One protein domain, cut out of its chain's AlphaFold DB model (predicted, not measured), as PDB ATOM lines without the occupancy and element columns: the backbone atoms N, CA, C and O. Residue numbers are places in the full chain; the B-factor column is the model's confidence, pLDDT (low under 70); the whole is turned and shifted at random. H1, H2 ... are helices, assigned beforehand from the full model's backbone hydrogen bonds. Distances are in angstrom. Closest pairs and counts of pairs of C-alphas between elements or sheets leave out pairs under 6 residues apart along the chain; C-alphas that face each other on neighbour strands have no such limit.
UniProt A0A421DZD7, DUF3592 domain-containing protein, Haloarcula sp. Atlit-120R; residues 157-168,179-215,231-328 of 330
ATOM      1  N   GLY A 157      -3.864  18.790  58.218       68.12
ATOM      2  CA  GLY A 157      -3.027  19.779  58.873       68.12
ATOM      3  C   GLY A 157      -2.745  20.994  57.994       68.12
ATOM      4  O   GLY A 157      -2.515  20.885  56.790       68.12
ATOM      5  N   ALA A 158      -2.728  22.179  58.608       67.19
ATOM      6  CA  ALA A 158      -2.290  23.394  57.925       67.19
ATOM      7  C   ALA A 158      -0.837  23.233  57.452       67.19
ATOM      8  O   ALA A 158      -0.029  22.650  58.167       67.19
ATOM      9  N   LYS A 159      -0.484  23.781  56.283       62.44
ATOM     10  CA  LYS A 159       0.911  23.801  55.822       62.44
ATOM     11  C   LYS A 159       1.761  24.644  56.776       62.44
ATOM     12  O   LYS A 159       1.392  25.774  57.086       62.44
ATOM     13  N   ASN A 160       2.878  24.079  57.226       66.44
ATOM     14  CA  ASN A 160       3.866  24.699  58.116       66.44
ATOM     15  C   ASN A 160       3.301  25.225  59.455       66.44
ATOM     16  O   ASN A 160       3.547  26.376  59.838       66.44
ATOM     17  N   PRO A 161       2.538  24.415  60.212       64.06
ATOM     18  CA  PRO A 161       2.100  24.834  61.530       64.06
ATOM     19  C   PRO A 161       3.339  24.895  62.438       64.06
ATOM     20  O   PRO A 161       4.060  23.917  62.568       64.06
ATOM     21  N   GLY A 162       3.615  26.054  63.043       63.34
ATOM     22  CA  GLY A 162       4.759  26.227  63.949       63.34
ATOM     23  C   GLY A 162       6.016  26.873  63.349       63.34
ATOM     24  O   GLY A 162       6.996  26.996  64.072       63.34
ATOM     25  N   GLN A 163       5.994  27.344  62.096       75.19
ATOM     26  CA  GLN A 163       7.066  28.169  61.493       75.19
ATOM     27  C   GLN A 163       6.873  29.676  61.731       75.19
ATOM     28  O   GLN A 163       7.100  30.499  60.853       75.19
ATOM     29  N   GLN A 164       6.375  30.064  62.901       78.88
ATOM     30  CA  GLN A 164       6.105  31.477  63.158       78.88
ATOM     31  C   GLN A 164       7.337  32.173  63.702       78.88
ATOM     32  O   GLN A 164       7.904  31.728  64.704       78.88
ATOM     33  N   GLU A 165       7.694  33.282  63.068       76.88
ATOM     34  CA  GLU A 165       8.690  34.205  63.588       76.88
ATOM     35  C   GLU A 165       8.151  34.885  64.848       76.88
ATOM     36  O   GLU A 165       7.019  35.378  64.904       76.88
ATOM     37  N   LEU A 166       8.963  34.842  65.900       76.69
ATOM     38  CA  LEU A 166       8.655  35.455  67.181       76.69
ATOM     39  C   LEU A 166       9.142  36.898  67.159       76.69
ATOM     40  O   LEU A 166      10.263  37.167  66.730       76.69
ATOM     41  N   ARG A 167       8.334  37.824  67.681       78.00
ATOM     42  CA  ARG A 167       8.811  39.188  67.924       78.00
ATOM     43  C   ARG A 167       9.967  39.181  68.935       78.00
ATOM     44  O   ARG A 167       9.927  38.370  69.874       78.00
ATOM     45  N   PRO A 168      10.954  40.084  68.784       74.94
ATOM     46  CA  PRO A 168      12.065  40.214  69.716       74.94
ATOM     47  C   PRO A 168      11.572  40.364  71.154       74.94
ATOM     48  O   PRO A 168      10.564  41.020  71.424       74.94
ATOM     49  N   SER A 179       1.798  34.364  87.369       72.19
ATOM     50  CA  SER A 179       1.304  33.211  88.119       72.19
ATOM     51  C   SER A 179       2.454  32.546  88.889       72.19
ATOM     52  O   SER A 179       3.614  32.615  88.482       72.19
ATOM     53  N   TRP A 180       2.138  31.857  89.991       71.81
ATOM     54  CA  TRP A 180       3.122  31.156  90.834       71.81
ATOM     55  C   TRP A 180       4.037  30.204  90.040       71.81
ATOM     56  O   TRP A 180       5.236  30.132  90.309       71.81
ATOM     57  N   VAL A 181       3.489  29.539  89.015       70.88
ATOM     58  CA  VAL A 181       4.224  28.623  88.124       70.88
ATOM     59  C   VAL A 181       5.251  29.363  87.269       70.88
ATOM     60  O   VAL A 181       6.340  28.849  87.048       70.88
ATOM     61  N   VAL A 182       4.947  30.585  86.816       70.44
ATOM     62  CA  VAL A 182       5.899  31.405  86.047       70.44
ATOM     63  C   VAL A 182       7.067  31.826  86.936       70.44
ATOM     64  O   VAL A 182       8.219  31.704  86.525       70.44
ATOM     65  N   ARG A 183       6.782  32.220  88.183       75.50
ATOM     66  CA  ARG A 183       7.810  32.597  89.163       75.50
ATOM     67  C   ARG A 183       8.751  31.435  89.501       75.50
ATOM     68  O   ARG A 183       9.962  31.626  89.573       75.50
ATOM     69  N   HIS A 184       8.211  30.227  89.654       81.06
ATOM     70  CA  HIS A 184       8.985  29.025  89.997       81.06
ATOM     71  C   HIS A 184       9.370  28.167  88.786       81.06
ATOM     72  O   HIS A 184       9.908  27.075  88.958       81.06
ATOM     73  N   GLY A 185       9.150  28.638  87.555       72.50
ATOM     74  CA  GLY A 185       9.296  27.812  86.354       72.50
ATOM     75  C   GLY A 185      10.695  27.208  86.200       72.50
ATOM     76  O   GLY A 185      10.833  26.028  85.891       72.50
ATOM     77  N   LYS A 186      11.750  27.973  86.514       76.75
ATOM     78  CA  LYS A 186      13.140  27.478  86.472       76.75
ATOM     79  C   LYS A 186      13.401  26.366  87.495       76.75
ATOM     80  O   LYS A 186      14.134  25.428  87.189       76.75
ATOM     81  N   ALA A 187      12.805  26.464  88.684       79.06
ATOM     82  CA  ALA A 187      12.901  25.428  89.708       79.06
ATOM     83  C   ALA A 187      12.119  24.178  89.281       79.06
ATOM     84  O   ALA A 187      12.659  23.081  89.350       79.06
ATOM     85  N   LEU A 188      10.908  24.352  88.741       78.88
ATOM     86  CA  LEU A 188      10.056  23.261  88.255       78.88
ATOM     87  C   LEU A 188      10.728  22.455  87.134       78.88
ATOM     88  O   LEU A 188      10.740  21.228  87.169       78.88
ATOM     89  N   HIS A 189      11.351  23.143  86.174       80.94
ATOM     90  CA  HIS A 189      12.114  22.509  85.097       80.94
ATOM     91  C   HIS A 189      13.334  21.745  85.611       80.94
ATOM     92  O   HIS A 189      13.594  20.619  85.184       80.94
ATOM     93  N   ARG A 190      14.086  22.344  86.544       83.56
ATOM     94  CA  ARG A 190      15.258  21.699  87.146       83.56
ATOM     95  C   ARG A 190      14.852  20.448  87.921       83.56
ATOM     96  O   ARG A 190      15.470  19.410  87.719       83.56
ATOM     97  N   LEU A 191      13.797  20.542  88.729       84.62
ATOM     98  CA  LEU A 191      13.241  19.421  89.483       84.62
ATOM     99  C   LEU A 191      12.752  18.313  88.555       84.62
ATOM    100  O   LEU A 191      13.108  17.163  88.766       84.62
ATOM    101  N   SER A 192      12.009  18.649  87.496       81.19
ATOM    102  CA  SER A 192      11.576  17.667  86.497       81.19
ATOM    103  C   SER A 192      12.773  16.951  85.860       81.19
ATOM    104  O   SER A 192      12.829  15.724  85.876       81.19
ATOM    105  N   LYS A 193      13.791  17.678  85.384       82.12
ATOM    106  CA  LYS A 193      14.987  17.048  84.797       82.12
ATOM    107  C   LYS A 193      15.769  16.193  85.792       82.12
ATOM    108  O   LYS A 193      16.229  15.117  85.423       82.12
ATOM    109  N   GLN A 194      15.923  16.661  87.029       84.19
ATOM    110  CA  GLN A 194      16.598  15.907  88.086       84.19
ATOM    111  C   GLN A 194      15.831  14.632  88.427       84.19
ATOM    112  O   GLN A 194      16.436  13.570  88.489       84.19
ATOM    113  N   LEU A 195      14.507  14.724  88.567       83.50
ATOM    114  CA  LEU A 195      13.642  13.579  88.826       83.50
ATOM    115  C   LEU A 195      13.678  12.587  87.659       83.50
ATOM    116  O   LEU A 195      13.822  11.395  87.888       83.50
ATOM    117  N   LEU A 196      13.633  13.070  86.411       82.00
ATOM    118  CA  LEU A 196      13.728  12.224  85.217       82.00
ATOM    119  C   LEU A 196      15.047  11.437  85.195       82.00
ATOM    120  O   LEU A 196      15.043  10.226  84.993       82.00
ATOM    121  N   GLY A 197      16.170  12.124  85.432       78.38
ATOM    122  CA  GLY A 197      17.490  11.498  85.481       78.38
ATOM    123  C   GLY A 197      17.634  10.518  86.646       78.38
ATOM    124  O   GLY A 197      18.107   9.403  86.448       78.38
ATOM    125  N   ALA A 198      17.178  10.901  87.842       84.12
ATOM    126  CA  ALA A 198      17.222  10.053  89.029       84.12
ATOM    127  C   ALA A 198      16.372   8.786  88.860       84.12
ATOM    128  O   ALA A 198      16.845   7.695  89.164       84.12
ATOM    129  N   CYS A 199      15.157   8.910  88.315       82.75
ATOM    130  CA  CYS A 199      14.304   7.771  87.985       82.75
ATOM    131  C   CYS A 199      14.987   6.854  86.965       82.75
ATOM    132  O   CYS A 199      15.071   5.653  87.196       82.75
ATOM    133  N   PHE A 200      15.522   7.404  85.870       78.81
ATOM    134  CA  PHE A 200      16.188   6.602  84.842       78.81
ATOM    135  C   PHE A 200      17.371   5.803  85.404       78.81
ATOM    136  O   PHE A 200      17.463   4.599  85.181       78.81
ATOM    137  N   VAL A 201      18.244   6.443  86.187       84.00
ATOM    138  CA  VAL A 201      19.378   5.762  86.833       84.00
ATOM    139  C   VAL A 201      18.896   4.735  87.862       84.00
ATOM    140  O   VAL A 201      19.395   3.611  87.883       84.00
ATOM    141  N   GLY A 202      17.896   5.086  88.676       78.56
ATOM    142  CA  GLY A 202      17.310   4.197  89.680       78.56
ATOM    143  C   GLY A 202      16.699   2.932  89.078       78.56
ATOM    144  O   GLY A 202      16.890   1.850  89.625       78.56
ATOM    145  N   PHE A 203      16.039   3.039  87.923       79.06
ATOM    146  CA  PHE A 203      15.506   1.889  87.190       79.06
ATOM    147  C   PHE A 203      16.611   0.923  86.767       79.06
ATOM    148  O   PHE A 203      16.537  -0.264  87.078       79.06
ATOM    149  N   TRP A 204      17.668   1.425  86.126       79.19
ATOM    150  CA  TRP A 204      18.784   0.579  85.703       79.19
ATOM    151  C   TRP A 204      19.485  -0.081  86.890       79.19
ATOM    152  O   TRP A 204      19.774  -1.274  86.833       79.19
ATOM    153  N   LEU A 205      19.686   0.653  87.988       82.62
ATOM    154  CA  LEU A 205      20.218   0.084  89.226       82.62
ATOM    155  C   LEU A 205      19.297  -1.004  89.793       82.62
ATOM    156  O   LEU A 205      19.788  -2.076  90.133       82.62
ATOM    157  N   SER A 206      17.978  -0.775  89.824       78.50
ATOM    158  CA  SER A 206      17.014  -1.776  90.301       78.50
ATOM    159  C   SER A 206      17.012  -3.047  89.446       78.50
ATOM    160  O   SER A 206      16.916  -4.153  89.978       78.50
ATOM    161  N   MET A 207      17.189  -2.906  88.129       78.38
ATOM    162  CA  MET A 207      17.252  -4.035  87.204       78.38
ATOM    163  C   MET A 207      18.534  -4.844  87.417       78.38
ATOM    164  O   MET A 207      18.484  -6.068  87.465       78.38
ATOM    165  N   VAL A 208      19.670  -4.173  87.633       82.50
ATOM    166  CA  VAL A 208      20.933  -4.836  87.990       82.50
ATOM    167  C   VAL A 208      20.810  -5.565  89.328       82.50
ATOM    168  O   VAL A 208      21.237  -6.713  89.425       82.50
ATOM    169  N   THR A 209      20.187  -4.954  90.343       78.38
ATOM    170  CA  THR A 209      19.977  -5.619  91.640       78.38
ATOM    171  C   THR A 209      19.018  -6.799  91.549       78.38
ATOM    172  O   THR A 209      19.257  -7.799  92.212       78.38
ATOM    173  N   LEU A 210      17.980  -6.723  90.706       76.44
ATOM    174  CA  LEU A 210      17.073  -7.844  90.446       76.44
ATOM    175  C   LEU A 210      17.835  -9.009  89.808       76.44
ATOM    176  O   LEU A 210      17.758 -10.131  90.294       76.44
ATOM    177  N   VAL A 211      18.599  -8.739  88.743       77.94
ATOM    178  CA  VAL A 211      19.391  -9.762  88.043       77.94
ATOM    179  C   VAL A 211      20.416 -10.381  88.989       77.94
ATOM    180  O   VAL A 211      20.529 -11.598  89.056       77.94
ATOM    181  N   PHE A 212      21.127  -9.569  89.767       77.69
ATOM    182  CA  PHE A 212      22.087 -10.081  90.741       77.69
ATOM    183  C   PHE A 212      21.404 -10.872  91.866       77.69
ATOM    184  O   PHE A 212      21.930 -11.900  92.284       77.69
ATOM    185  N   GLY A 213      20.230 -10.438  92.327       72.75
ATOM    186  CA  GLY A 213      19.413 -11.174  93.292       72.75
ATOM    187  C   GLY A 213      19.006 -12.549  92.764       72.75
ATOM    188  O   GLY A 213      19.220 -13.537  93.453       72.75
ATOM    189  N   LEU A 214      18.523 -12.617  91.521       70.88
ATOM    190  CA  LEU A 214      18.140 -13.860  90.837       70.88
ATOM    191  C   LEU A 214      19.329 -14.792  90.550       70.88
ATOM    192  O   LEU A 214      19.181 -16.007  90.557       70.88
ATOM    193  N   LEU A 215      20.517 -14.247  90.278       72.81
ATOM    194  CA  LEU A 215      21.715 -15.058  90.034       72.81
ATOM    195  C   LEU A 215      22.327 -15.622  91.325       72.81
ATOM    196  O   LEU A 215      23.029 -16.628  91.271       72.81
ATOM    197  N   ASP A 231       8.681 -12.045  99.701       67.19
ATOM    198  CA  ASP A 231       8.796 -11.114 100.809       67.19
ATOM    199  C   ASP A 231       8.974  -9.687 100.260       67.19
ATOM    200  O   ASP A 231       9.795  -9.445  99.365       67.19
ATOM    201  N   LEU A 232       8.191  -8.731 100.766       65.19
ATOM    202  CA  LEU A 232       8.104  -7.372 100.209       65.19
ATOM    203  C   LEU A 232       9.455  -6.639 100.280       65.19
ATOM    204  O   LEU A 232       9.800  -5.861  99.392       65.19
ATOM    205  N   LEU A 233      10.238  -6.923 101.323       72.50
ATOM    206  CA  LEU A 233      11.601  -6.418 101.513       72.50
ATOM    207  C   LEU A 233      12.682  -7.420 101.072       72.50
ATOM    208  O   LEU A 233      13.870  -7.190 101.292       72.50
ATOM    209  N   GLY A 234      12.278  -8.526 100.451       72.00
ATOM    210  CA  GLY A 234      13.175  -9.553  99.951       72.00
ATOM    211  C   GLY A 234      13.931  -9.133  98.683       72.00
ATOM    212  O   GLY A 234      13.644  -8.090  98.081       72.00
ATOM    213  N   PRO A 235      14.870  -9.976  98.220       68.94
ATOM    214  CA  PRO A 235      15.707  -9.711  97.045       68.94
ATOM    215  C   PRO A 235      14.906  -9.533  95.743       68.94
ATOM    216  O   PRO A 235      15.404  -8.920  94.804       68.94
ATOM    217  N   VAL A 236      13.663 -10.023  95.699       67.06
ATOM    218  CA  VAL A 236      12.744  -9.886  94.556       67.06
ATOM    219  C   VAL A 236      11.703  -8.774  94.781       67.06
ATOM    220  O   VAL A 236      11.384  -8.038  93.846       67.06
ATOM    221  N   GLY A 237      11.219  -8.581  96.016       72.06
ATOM    222  CA  GLY A 237      10.202  -7.574  96.350       72.06
ATOM    223  C   GLY A 237      10.699  -6.124  96.269       72.06
ATOM    224  O   GLY A 237      10.024  -5.265  95.694       72.06
ATOM    225  N   LEU A 238      11.917  -5.849  96.752       75.50
ATOM    226  CA  LEU A 238      12.518  -4.507  96.709       75.50
ATOM    227  C   LEU A 238      12.671  -3.958  95.276       75.50
ATOM    228  O   LEU A 238      12.242  -2.825  95.026       75.50
ATOM    229  N   PRO A 239      13.223  -4.718  94.309       76.25
ATOM    230  CA  PRO A 239      13.283  -4.279  92.919       76.25
ATOM    231  C   PRO A 239      11.909  -4.067  92.275       76.25
ATOM    232  O   PRO A 239      11.754  -3.148  91.473       76.25
ATOM    233  N   MET A 240      10.896  -4.865  92.635       73.69
ATOM    234  CA  MET A 240       9.533  -4.663  92.129       73.69
ATOM    235  C   MET A 240       8.935  -3.338  92.609       73.69
ATOM    236  O   MET A 240       8.422  -2.564  91.794       73.69
ATOM    237  N   ILE A 241       9.064  -3.018  93.903       80.94
ATOM    238  CA  ILE A 241       8.641  -1.716  94.443       80.94
ATOM    239  C   ILE A 241       9.415  -0.579  93.770       80.94
ATOM    240  O   ILE A 241       8.820   0.428  93.380       80.94
ATOM    241  N   ALA A 242      10.728  -0.741  93.577       80.50
ATOM    242  CA  ALA A 242      11.548   0.240  92.872       80.50
ATOM    243  C   ALA A 242      11.069   0.462  91.426       80.50
ATOM    244  O   ALA A 242      11.009   1.609  90.979       80.50
ATOM    245  N   GLY A 243      10.652  -0.597  90.725       79.50
ATOM    246  CA  GLY A 243      10.064  -0.523  89.387       79.50
ATOM    247  C   GLY A 243       8.747   0.261  89.342       79.50
ATOM    248  O   GLY A 243       8.564   1.110  88.466       79.50
ATOM    249  N   VAL A 244       7.851   0.047  90.313       81.56
ATOM    250  CA  VAL A 244       6.588   0.806  90.424       81.56
ATOM    251  C   VAL A 244       6.854   2.274  90.779       81.56
ATOM    252  O   VAL A 244       6.314   3.180  90.138       81.56
ATOM    253  N   CYS A 245       7.735   2.532  91.747       84.25
ATOM    254  CA  CYS A 245       8.155   3.883  92.127       84.25
ATOM    255  C   CYS A 245       8.818   4.630  90.960       84.25
ATOM    256  O   CYS A 245       8.557   5.819  90.763       84.25
ATOM    257  N   PHE A 246       9.628   3.938  90.154       85.88
ATOM    258  CA  PHE A 246      10.193   4.473  88.918       85.88
ATOM    259  C   PHE A 246       9.094   4.917  87.952       85.88
ATOM    260  O   PHE A 246       9.116   6.047  87.460       85.88
ATOM    261  N   TRP A 247       8.117   4.046  87.716       84.00
ATOM    262  CA  TRP A 247       6.995   4.308  86.825       84.00
ATOM    263  C   TRP A 247       6.194   5.548  87.243       84.00
ATOM    264  O   TRP A 247       5.959   6.445  86.427       84.00
ATOM    265  N   ILE A 248       5.845   5.650  88.528       87.56
ATOM    266  CA  ILE A 248       5.141   6.812  89.092       87.56
ATOM    267  C   ILE A 248       6.009   8.077  88.996       87.56
ATOM    268  O   ILE A 248       5.524   9.131  88.577       87.56
ATOM    269  N   GLY A 249       7.298   7.980  89.334       87.12
ATOM    270  CA  GLY A 249       8.239   9.100  89.278       87.12
ATOM    271  C   GLY A 249       8.441   9.648  87.861       87.12
ATOM    272  O   GLY A 249       8.469  10.866  87.669       87.12
ATOM    273  N   MET A 250       8.492   8.771  86.853       85.69
ATOM    274  CA  MET A 250       8.556   9.149  85.437       85.69
ATOM    275  C   MET A 250       7.301   9.900  84.990       85.69
ATOM    276  O   MET A 250       7.413  10.970  84.386       85.69
ATOM    277  N   ILE A 251       6.110   9.389  85.326       87.62
ATOM    278  CA  ILE A 251       4.839  10.060  85.011       87.62
ATOM    279  C   ILE A 251       4.797  11.438  85.679       87.62
ATOM    280  O   ILE A 251       4.513  12.438  85.014       87.62
ATOM    281  N   LEU A 252       5.141  11.521  86.968       89.31
ATOM    282  CA  LEU A 252       5.180  12.783  87.705       89.31
ATOM    283  C   LEU A 252       6.167  13.775  87.072       89.31
ATOM    284  O   LEU A 252       5.828  14.943  86.881       89.31
ATOM    285  N   SER A 253       7.362  13.315  86.697       87.19
ATOM    286  CA  SER A 253       8.377  14.143  86.042       87.19
ATOM    287  C   SER A 253       7.901  14.704  84.702       87.19
ATOM    288  O   SER A 253       8.059  15.904  84.448       87.19
ATOM    289  N   LEU A 254       7.276  13.869  83.866       87.81
ATOM    290  CA  LEU A 254       6.722  14.287  82.578       87.81
ATOM    291  C   LEU A 254       5.546  15.253  82.753       87.81
ATOM    292  O   LEU A 254       5.447  16.228  82.008       87.81
ATOM    293  N   CYS A 255       4.697  15.049  83.761       84.94
ATOM    294  CA  CYS A 255       3.622  15.979  84.109       84.94
ATOM    295  C   CYS A 255       4.173  17.340  84.561       84.94
ATOM    296  O   CYS A 255       3.719  18.378  84.074       84.94
ATOM    297  N   LEU A 256       5.188  17.359  85.432       87.06
ATOM    298  CA  LEU A 256       5.860  18.594  85.859       87.06
ATOM    299  C   LEU A 256       6.521  19.310  84.674       87.06
ATOM    300  O   LEU A 256       6.381  20.530  84.534       87.06
ATOM    301  N   TYR A 257       7.176  18.555  83.786       86.12
ATOM    302  CA  TYR A 257       7.721  19.084  82.537       86.12
ATOM    303  C   TYR A 257       6.623  19.689  81.664       86.12
ATOM    304  O   TYR A 257       6.783  20.803  81.175       86.12
ATOM    305  N   ALA A 258       5.499  18.993  81.481       82.69
ATOM    306  CA  ALA A 258       4.383  19.464  80.669       82.69
ATOM    307  C   ALA A 258       3.777  20.757  81.231       82.69
ATOM    308  O   ALA A 258       3.516  21.684  80.464       82.69
ATOM    309  N   VAL A 259       3.623  20.864  82.557       84.88
ATOM    310  CA  VAL A 259       3.153  22.087  83.231       84.88
ATOM    311  C   VAL A 259       4.109  23.250  82.973       84.88
ATOM    312  O   VAL A 259       3.673  24.309  82.514       84.88
ATOM    313  N   TRP A 260       5.412  23.056  83.203       87.31
ATOM    314  CA  TRP A 260       6.421  24.077  82.909       87.31
ATOM    315  C   TRP A 260       6.410  24.470  81.423       87.31
ATOM    316  O   TRP A 260       6.285  25.645  81.072       87.31
ATOM    317  N   SER A 261       6.462  23.475  80.543       84.06
ATOM    318  CA  SER A 261       6.518  23.638  79.093       84.06
ATOM    319  C   SER A 261       5.286  24.378  78.557       84.06
ATOM    320  O   SER A 261       5.406  25.262  77.705       84.06
ATOM    321  N   PHE A 262       4.105  24.124  79.128       81.94
ATOM    322  CA  PHE A 262       2.882  24.844  78.787       81.94
ATOM    323  C   PHE A 262       2.934  26.320  79.192       81.94
ATOM    324  O   PHE A 262       2.453  27.179  78.444       81.94
ATOM    325  N   THR A 263       3.534  26.647  80.344       82.44
ATOM    326  CA  THR A 263       3.714  28.056  80.727       82.44
ATOM    327  C   THR A 263       4.630  28.793  79.765       82.44
ATOM    328  O   THR A 263       4.298  29.909  79.357       82.44
ATOM    329  N   GLU A 264       5.711  28.164  79.309       81.06
ATOM    330  CA  GLU A 264       6.583  28.830  78.352       81.06
ATOM    331  C   GLU A 264       5.966  28.919  76.954       81.06
ATOM    332  O   GLU A 264       6.074  29.945  76.280       81.06
ATOM    333  N   TYR A 265       5.219  27.896  76.537       82.19
ATOM    334  CA  TYR A 265       4.390  27.968  75.337       82.19
ATOM    335  C   TYR A 265       3.453  29.189  75.373       82.19
ATOM    336  O   TYR A 265       3.317  29.899  74.370       82.19
ATOM    337  N   GLN A 266       2.824  29.478  76.520       81.31
ATOM    338  CA  GLN A 266       1.980  30.667  76.656       81.31
ATOM    339  C   GLN A 266       2.774  31.968  76.527       81.31
ATOM    340  O   GLN A 266       2.249  32.925  75.949       81.31
ATOM    341  N   GLN A 267       4.009  32.016  77.031       81.00
ATOM    342  CA  GLN A 267       4.887  33.178  76.883       81.00
ATOM    343  C   GLN A 267       5.285  33.394  75.419       81.00
ATOM    344  O   GLN A 267       5.088  34.490  74.893       81.00
ATOM    345  N   LEU A 268       5.737  32.347  74.724       82.25
ATOM    346  CA  LEU A 268       6.076  32.425  73.300       82.25
ATOM    347  C   LEU A 268       4.873  32.836  72.449       82.25
ATOM    348  O   LEU A 268       4.990  33.684  71.568       82.25
ATOM    349  N   ARG A 269       3.676  32.325  72.764       82.12
ATOM    350  CA  ARG A 269       2.447  32.690  72.043       82.12
ATOM    351  C   ARG A 269       2.108  34.183  72.148       82.12
ATOM    352  O   ARG A 269       1.413  34.709  71.277       82.12
ATOM    353  N   ARG A 270       2.556  34.884  73.196       80.50
ATOM    354  CA  ARG A 270       2.367  36.343  73.318       80.50
ATOM    355  C   ARG A 270       3.253  37.126  72.352       80.50
ATOM    356  O   ARG A 270       2.838  38.206  71.947       80.50
ATOM    357  N   ARG A 271       4.396  36.562  71.954       82.81
ATOM    358  CA  ARG A 271       5.339  37.153  70.990       82.81
ATOM    359  C   ARG A 271       4.941  36.932  69.529       82.81
ATOM    360  O   ARG A 271       5.600  37.458  68.642       82.81
ATOM    361  N   LEU A 272       3.881  36.168  69.264       83.25
ATOM    362  CA  LEU A 272       3.413  35.939  67.899       83.25
ATOM    363  C   LEU A 272       2.798  37.210  67.290       83.25
ATOM    364  O   LEU A 272       2.024  37.892  67.975       83.25
ATOM    365  N   PRO A 273       3.077  37.500  66.005       78.06
ATOM    366  CA  PRO A 273       2.462  38.609  65.287       78.06
ATOM    367  C   PRO A 273       0.945  38.414  65.127       78.06
ATOM    368  O   PRO A 273       0.426  37.295  65.156       78.06
ATOM    369  N   ASN A 274       0.220  39.525  64.973       79.38
ATOM    370  CA  ASN A 274      -1.200  39.499  64.626       79.38
ATOM    371  C   ASN A 274      -1.360  39.344  63.098       79.38
ATOM    372  O   ASN A 274      -0.616  39.999  62.371       79.38
ATOM    373  N   PRO A 275      -2.335  38.551  62.610       80.19
ATOM    374  CA  PRO A 275      -3.311  37.773  63.378       80.19
ATOM    375  C   PRO A 275      -2.713  36.490  63.977       80.19
ATOM    376  O   PRO A 275      -1.992  35.739  63.322       80.19
ATOM    377  N   LYS A 276      -3.052  36.213  65.243       79.12
ATOM    378  CA  LYS A 276      -2.522  35.042  65.955       79.12
ATOM    379  C   LYS A 276      -3.085  33.746  65.371       79.12
ATOM    380  O   LYS A 276      -4.298  33.637  65.186       79.12
ATOM    381  N   PRO A 277      -2.254  32.708  65.205       78.88
ATOM    382  CA  PRO A 277      -2.731  31.394  64.806       78.88
ATOM    383  C   PRO A 277      -3.659  30.767  65.867       78.88
ATOM    384  O   PRO A 277      -3.532  31.034  67.080       78.88
ATOM    385  N   PRO A 278      -4.549  29.856  65.437       81.81
ATOM    386  CA  PRO A 278      -5.331  29.031  66.347       81.81
ATOM    387  C   PRO A 278      -4.423  28.129  67.198       81.81
ATOM    388  O   PRO A 278      -3.311  27.770  66.804       81.81
ATOM    389  N   ARG A 279      -4.886  27.793  68.408       82.94
ATOM    390  CA  ARG A 279      -4.091  27.082  69.424       82.94
ATOM    391  C   ARG A 279      -3.864  25.618  69.013       82.94
ATOM    392  O   ARG A 279      -4.855  24.898  68.922       82.94
ATOM    393  N   PRO A 280      -2.616  25.136  68.875       80.88
ATOM    394  CA  PRO A 280      -2.339  23.751  68.475       80.88
ATOM    395  C   PRO A 280      -3.034  22.713  69.362       80.88
ATOM    396  O   PRO A 280      -3.708  21.830  68.856       80.88
ATOM    397  N   PHE A 281      -2.999  22.892  70.685       79.69
ATOM    398  CA  PHE A 281      -3.629  21.973  71.645       79.69
ATOM    399  C   PHE A 281      -5.167  21.926  71.603       79.69
ATOM    400  O   PHE A 281      -5.757  21.053  72.224       79.69
ATOM    401  N   ARG A 282      -5.838  22.856  70.906       81.94
ATOM    402  CA  ARG A 282      -7.296  22.798  70.667       81.94
ATOM    403  C   ARG A 282      -7.654  22.293  69.268       81.94
ATOM    404  O   ARG A 282      -8.826  22.077  68.991       81.94
ATOM    405  N   HIS A 283      -6.664  22.126  68.393       81.75
ATOM    406  CA  HIS A 283      -6.854  21.699  67.011       81.75
ATOM    407  C   HIS A 283      -5.952  20.491  66.734       81.75
ATOM    408  O   HIS A 283      -4.797  20.679  66.339       81.75
ATOM    409  N   PRO A 284      -6.460  19.259  66.933       78.12
ATOM    410  CA  PRO A 284      -5.643  18.046  66.910       78.12
ATOM    411  C   PRO A 284      -4.903  17.857  65.583       78.12
ATOM    412  O   PRO A 284      -3.749  17.447  65.597       78.12
ATOM    413  N   SER A 285      -5.495  18.259  64.454       79.31
ATOM    414  CA  SER A 285      -4.834  18.208  63.143       79.31
ATOM    415  C   SER A 285      -3.523  18.997  63.113       79.31
ATOM    416  O   SER A 285      -2.503  18.483  62.676       79.31
ATOM    417  N   ARG A 286      -3.499  20.219  63.665       81.94
ATOM    418  CA  ARG A 286      -2.274  21.034  63.740       81.94
ATOM    419  C   ARG A 286      -1.234  20.444  64.680       81.94
ATOM    420  O   ARG A 286      -0.047  20.528  64.385       81.94
ATOM    421  N   LEU A 287      -1.669  19.904  65.816       82.25
ATOM    422  CA  LEU A 287      -0.766  19.302  66.794       82.25
ATOM    423  C   LEU A 287      -0.077  18.066  66.212       82.25
ATOM    424  O   LEU A 287       1.140  17.965  66.302       82.25
ATOM    425  N   VAL A 288      -0.832  17.188  65.548       81.31
ATOM    426  CA  VAL A 288      -0.287  15.999  64.882       81.31
ATOM    427  C   VAL A 288       0.725  16.388  63.800       81.31
ATOM    428  O   VAL A 288       1.814  15.820  63.752       81.31
ATOM    429  N   THR A 289       0.435  17.409  62.988       81.19
ATOM    430  CA  THR A 289       1.401  17.890  61.987       81.19
ATOM    431  C   THR A 289       2.681  18.433  62.625       81.19
ATOM    432  O   THR A 289       3.770  18.104  62.162       81.19
ATOM    433  N   ILE A 290       2.579  19.223  63.702       81.56
ATOM    434  CA  ILE A 290       3.756  19.731  64.435       81.56
ATOM    435  C   ILE A 290       4.574  18.574  65.023       81.56
ATOM    436  O   ILE A 290       5.800  18.594  64.941       81.56
ATOM    437  N   LEU A 291       3.910  17.554  65.576       82.62
ATOM    438  CA  LEU A 291       4.570  16.379  66.149       82.62
ATOM    439  C   LEU A 291       5.370  15.575  65.121       82.62
ATOM    440  O   LEU A 291       6.440  15.071  65.454       82.62
ATOM    441  N   GLY A 292       4.866  15.485  63.888       75.75
ATOM    442  CA  GLY A 292       5.513  14.772  62.785       75.75
ATOM    443  C   GLY A 292       6.529  15.586  61.974       75.75
ATOM    444  O   GLY A 292       7.112  15.045  61.032       75.75
ATOM    445  N   THR A 293       6.734  16.870  62.294       80.94
ATOM    446  CA  THR A 293       7.681  17.750  61.583       80.94
ATOM    447  C   THR A 293       9.076  17.678  62.221       80.94
ATOM    448  O   THR A 293       9.213  17.659  63.444       80.94
ATOM    449  N   GLU A 294      10.123  17.640  61.394       74.38
ATOM    450  CA  GLU A 294      11.531  17.613  61.826       74.38
ATOM    451  C   GLU A 294      12.009  18.966  62.378       74.38
ATOM    452  O   GLU A 294      11.424  20.008  62.083       74.38
ATOM    453  N   ASP A 295      13.087  18.959  63.172       69.50
ATOM    454  CA  ASP A 295      13.574  20.151  63.889       69.50
ATOM    455  C   ASP A 295      13.921  21.327  62.978       69.50
ATOM    456  O   ASP A 295      13.605  22.465  63.319       69.50
ATOM    457  N   GLY A 296      14.508  21.052  61.809       69.50
ATOM    458  CA  GLY A 296      14.855  22.079  60.821       69.50
ATOM    459  C   GLY A 296      13.642  22.755  60.173       69.50
ATOM    460  O   GLY A 296      13.788  23.790  59.532       69.50
ATOM    461  N   GLY A 297      12.440  22.195  60.345       71.75
ATOM    462  CA  GLY A 297      11.191  22.727  59.801       71.75
ATOM    463  C   GLY A 297      10.345  23.514  60.802       71.75
ATOM    464  O   GLY A 297       9.231  23.901  60.447       71.75
ATOM    465  N   LEU A 298      10.807  23.735  62.036       81.25
ATOM    466  CA  LEU A 298      10.033  24.371  63.107       81.25
ATOM    467  C   LEU A 298      10.777  25.591  63.664       81.25
ATOM    468  O   LEU A 298      11.984  25.536  63.875       81.25
ATOM    469  N   SER A 299      10.056  26.680  63.960       82.94
ATOM    470  CA  SER A 299      10.636  27.772  64.754       82.94
ATOM    471  C   SER A 299      10.734  27.363  66.229       82.94
ATOM    472  O   SER A 299      10.177  26.337  66.631       82.94
ATOM    473  N   GLU A 300      11.381  28.181  67.069       82.69
ATOM    474  CA  GLU A 300      11.468  27.936  68.519       82.69
ATOM    475  C   GLU A 300      10.084  27.635  69.133       82.69
ATOM    476  O   GLU A 300       9.928  26.743  69.966       82.69
ATOM    477  N   TYR A 301       9.038  28.317  68.657       83.06
ATOM    478  CA  TYR A 301       7.657  28.062  69.061       83.06
ATOM    479  C   TYR A 301       7.176  26.647  68.705       83.06
ATOM    480  O   TYR A 301       6.616  25.951  69.557       83.06
ATOM    481  N   GLY A 302       7.397  26.216  67.461       82.06
ATOM    482  CA  GLY A 302       6.999  24.899  66.971       82.06
ATOM    483  C   GLY A 302       7.738  23.756  67.668       82.06
ATOM    484  O   GLY A 302       7.102  22.791  68.095       82.06
ATOM    485  N   GLN A 303       9.054  23.894  67.861       84.69
ATOM    486  CA  GLN A 303       9.872  22.900  68.567       84.69
ATOM    487  C   GLN A 303       9.387  22.693  70.005       84.69
ATOM    488  O   GLN A 303       9.259  21.555  70.462       84.69
ATOM    489  N   ARG A 304       9.028  23.776  70.709       85.12
ATOM    490  CA  ARG A 304       8.489  23.662  72.070       85.12
ATOM    491  C   ARG A 304       7.146  22.947  72.108       85.12
ATOM    492  O   ARG A 304       6.989  22.044  72.920       85.12
ATOM    493  N   ILE A 305       6.211  23.281  71.214       85.88
ATOM    494  CA  ILE A 305       4.913  22.582  71.134       85.88
ATOM    495  C   ILE A 305       5.112  21.087  70.896       85.88
ATOM    496  O   ILE A 305       4.426  20.274  71.516       85.88
ATOM    497  N   ARG A 306       6.054  20.726  70.019       86.06
ATOM    498  CA  ARG A 306       6.389  19.333  69.727       86.06
ATOM    499  C   ARG A 306       6.886  18.605  70.976       86.06
ATOM    500  O   ARG A 306       6.367  17.540  71.295       86.06
ATOM    501  N   LEU A 307       7.830  19.196  71.710       84.81
ATOM    502  CA  LEU A 307       8.348  18.621  72.956       84.81
ATOM    503  C   LEU A 307       7.256  18.475  74.025       84.81
ATOM    504  O   LEU A 307       7.154  17.420  74.646       84.81
ATOM    505  N   THR A 308       6.407  19.494  74.217       86.25
ATOM    506  CA  THR A 308       5.274  19.401  75.155       86.25
ATOM    507  C   THR A 308       4.308  18.292  74.743       86.25
ATOM    508  O   THR A 308       3.862  17.521  75.587       86.25
ATOM    509  N   GLY A 309       3.974  18.211  73.451       84.25
ATOM    510  CA  GLY A 309       3.032  17.224  72.935       84.25
ATOM    511  C   GLY A 309       3.540  15.792  73.111       84.25
ATOM    512  O   GLY A 309       2.789  14.953  73.599       84.25
ATOM    513  N   TRP A 310       4.818  15.529  72.813       86.06
ATOM    514  CA  TRP A 310       5.437  14.224  73.068       86.06
ATOM    515  C   TRP A 310       5.483  13.881  74.556       86.06
ATOM    516  O   TRP A 310       5.116  12.771  74.922       86.06
ATOM    517  N   ALA A 311       5.860  14.825  75.424       85.06
ATOM    518  CA  ALA A 311       5.895  14.576  76.865       85.06
ATOM    519  C   ALA A 311       4.515  14.194  77.426       85.06
ATOM    520  O   ALA A 311       4.412  13.252  78.210       85.06
ATOM    521  N   VAL A 312       3.451  14.879  76.989       87.00
ATOM    522  CA  VAL A 312       2.072  14.548  77.382       87.00
ATOM    523  C   VAL A 312       1.645  13.191  76.820       87.00
ATOM    524  O   VAL A 312       1.079  12.392  77.559       87.00
ATOM    525  N   LEU A 313       1.933  12.904  75.545       86.06
ATOM    526  CA  LEU A 313       1.598  11.614  74.930       86.06
ATOM    527  C   LEU A 313       2.279  10.445  75.644       86.06
ATOM    528  O   LEU A 313       1.620   9.453  75.943       86.06
ATOM    529  N   VAL A 314       3.571  10.575  75.956       85.44
ATOM    530  CA  VAL A 314       4.317   9.551  76.695       85.44
ATOM    531  C   VAL A 314       3.757   9.397  78.108       85.44
ATOM    532  O   VAL A 314       3.513   8.272  78.527       85.44
ATOM    533  N   ALA A 315       3.473  10.492  78.821       85.44
ATOM    534  CA  ALA A 315       2.898  10.424  80.167       85.44
ATOM    535  C   ALA A 315       1.530   9.724  80.193       85.44
ATOM    536  O   ALA A 315       1.285   8.889  81.061       85.44
ATOM    537  N   VAL A 316       0.652  10.031  79.229       88.00
ATOM    538  CA  VAL A 316      -0.666   9.388  79.095       88.00
ATOM    539  C   VAL A 316      -0.521   7.917  78.717       88.00
ATOM    540  O   VAL A 316      -1.179   7.076  79.320       88.00
ATOM    541  N   GLY A 317       0.349   7.600  77.754       83.94
ATOM    542  CA  GLY A 317       0.615   6.221  77.343       83.94
ATOM    543  C   GLY A 317       1.154   5.380  78.496       83.94
ATOM    544  O   GLY A 317       0.673   4.276  78.726       83.94
ATOM    545  N   MET A 318       2.078   5.939  79.281       84.31
ATOM    546  CA  MET A 318       2.521   5.327  80.526       84.31
ATOM    547  C   MET A 318       1.325   5.137  81.474       84.31
ATOM    548  O   MET A 318       0.975   4.003  81.787       84.31
ATOM    549  N   ALA A 319       0.629   6.195  81.886       87.00
ATOM    550  CA  ALA A 319      -0.485   6.067  82.831       87.00
ATOM    551  C   ALA A 319      -1.535   5.013  82.411       87.00
ATOM    552  O   ALA A 319      -2.006   4.255  83.257       87.00
ATOM    553  N   ALA A 320      -1.845   4.913  81.114       84.81
ATOM    554  CA  ALA A 320      -2.740   3.897  80.566       84.81
ATOM    555  C   ALA A 320      -2.185   2.470  80.710       84.81
ATOM    556  O   ALA A 320      -2.915   1.578  81.132       84.81
ATOM    557  N   THR A 321      -0.901   2.249  80.411       82.38
ATOM    558  CA  THR A 321      -0.243   0.947  80.616       82.38
ATOM    559  C   THR A 321      -0.217   0.559  82.092       82.38
ATOM    560  O   THR A 321      -0.509  -0.587  82.419       82.38
ATOM    561  N   LEU A 322       0.073   1.503  82.992       82.50
ATOM    562  CA  LEU A 322       0.045   1.248  84.434       82.50
ATOM    563  C   LEU A 322      -1.366   0.853  84.896       82.50
ATOM    564  O   LEU A 322      -1.522  -0.126  85.617       82.50
ATOM    565  N   ALA A 323      -2.394   1.573  84.437       83.81
ATOM    566  CA  ALA A 323      -3.787   1.250  84.735       83.81
ATOM    567  C   ALA A 323      -4.203  -0.115  84.166       83.81
ATOM    568  O   ALA A 323      -4.900  -0.865  84.843       83.81
ATOM    569  N   TYR A 324      -3.749  -0.458  82.957       79.62
ATOM    570  CA  TYR A 324      -3.991  -1.768  82.353       79.62
ATOM    571  C   TYR A 324      -3.361  -2.891  83.181       79.62
ATOM    572  O   TYR A 324      -4.053  -3.849  83.501       79.62
ATOM    573  N   ILE A 325      -2.092  -2.747  83.583       78.19
ATOM    574  CA  ILE A 325      -1.400  -3.736  84.424       78.19
ATOM    575  C   ILE A 325      -2.150  -3.931  85.746       78.19
ATOM    576  O   ILE A 325      -2.417  -5.068  86.126       78.19
ATOM    577  N   LEU A 326      -2.539  -2.835  86.408       79.56
ATOM    578  CA  LEU A 326      -3.299  -2.882  87.661       79.56
ATOM    579  C   LEU A 326      -4.660  -3.566  87.492       79.56
ATOM    580  O   LEU A 326      -5.043  -4.348  88.351       79.56
ATOM    581  N   PHE A 327      -5.362  -3.305  86.387       78.81
ATOM    582  CA  PHE A 327      -6.650  -3.935  86.089       78.81
ATOM    583  C   PHE A 327      -6.522  -5.423  85.740       78.81
ATOM    584  O   PHE A 327      -7.413  -6.202  86.041       78.81
ATOM    585  N   THR A 328      -5.432  -5.840  85.093       72.00
ATOM    586  CA  THR A 328      -5.198  -7.263  84.789       72.00
ATOM    587  C   THR A 328      -4.668  -8.063  85.976       72.00
ATOM    588  O   THR A 328      -4.703  -9.287  85.937       72.00
TER     589      THR A 328
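What this domain is: This is residues 157 to 168, 179 to 215 and 231 to 328 of the 330 residues of the protein "DUF3592 domain-containing protein" of Haloarcula sp. Atlit-120R (UniProt A0A421DZD7). Three long helices make an elongated body, with H3 in the middle, H2 and H5 each side by side with it and running opposite ways to it. The short helix H4 packs on residues 302 to 310 of H5, about perpendicular to it, and residues 323 to 328 of H5 stick out free. The 147 printed residues include five named helices, in the order H1 H2 H3 H4 H5, and no named strand; the class is all helix. The whole is loose, with a radius of gyration of the C-alphas of 19.3 A and spans of 63 by 33 by 28 A.

Where its parts are: Residues 157 to 168 hold no named element. H1 is residues 180 to 183, beginning at C-alpha 180 (3.122, 31.156, 90.834). H2, residues 185 to 215, is 44.8 A long. H3, residues 237 to 270, is 50.2 A long. H4 is residues 284 to 291. H5, residues 300 to 328, is 42.2 A long and ends at C-alpha 328 (-5.198, -7.263, 84.789).

How they stand to each other: H3 is the hub. It touches H2 at a shallow tilt of 22 degrees, opposite ways; the closest C-alphas, of Ser 192 and Ser 253, are 4.8 A apart. It touches H5 at a shallow tilt of 30 degrees, opposite ways, closest at the C-alphas of Ile 251 and Ala 315, 5.2 A. With residues 260 to 263 alone it touches H1, closest at the C-alphas of Val 182 and Thr 263, 6.7 A. H4 touches residues 302 to 310 of H5 alone, about perpendicular at 74 degrees; the closest C-alphas, of Leu 291 and Arg 306, are 5.0 A apart. H2 and H5 are apart. Every O i to N i+4 pair is within hydrogen-bond range in H2, H3, H4 and H5; H1 is too short for one.

The domain as a whole: The two farthest C-alphas, of Leu 215 and Asn 274, are 64.4 A apart. Residues 169 to 178 and 216 to 230 are not printed, with C-alpha gaps of 22.4 A and 17.3 A. The link from H3 to H4 is long. Residues 157 to 162, 231 to 232, 235 to 236 and 295 to 296 have pLDDT under 70.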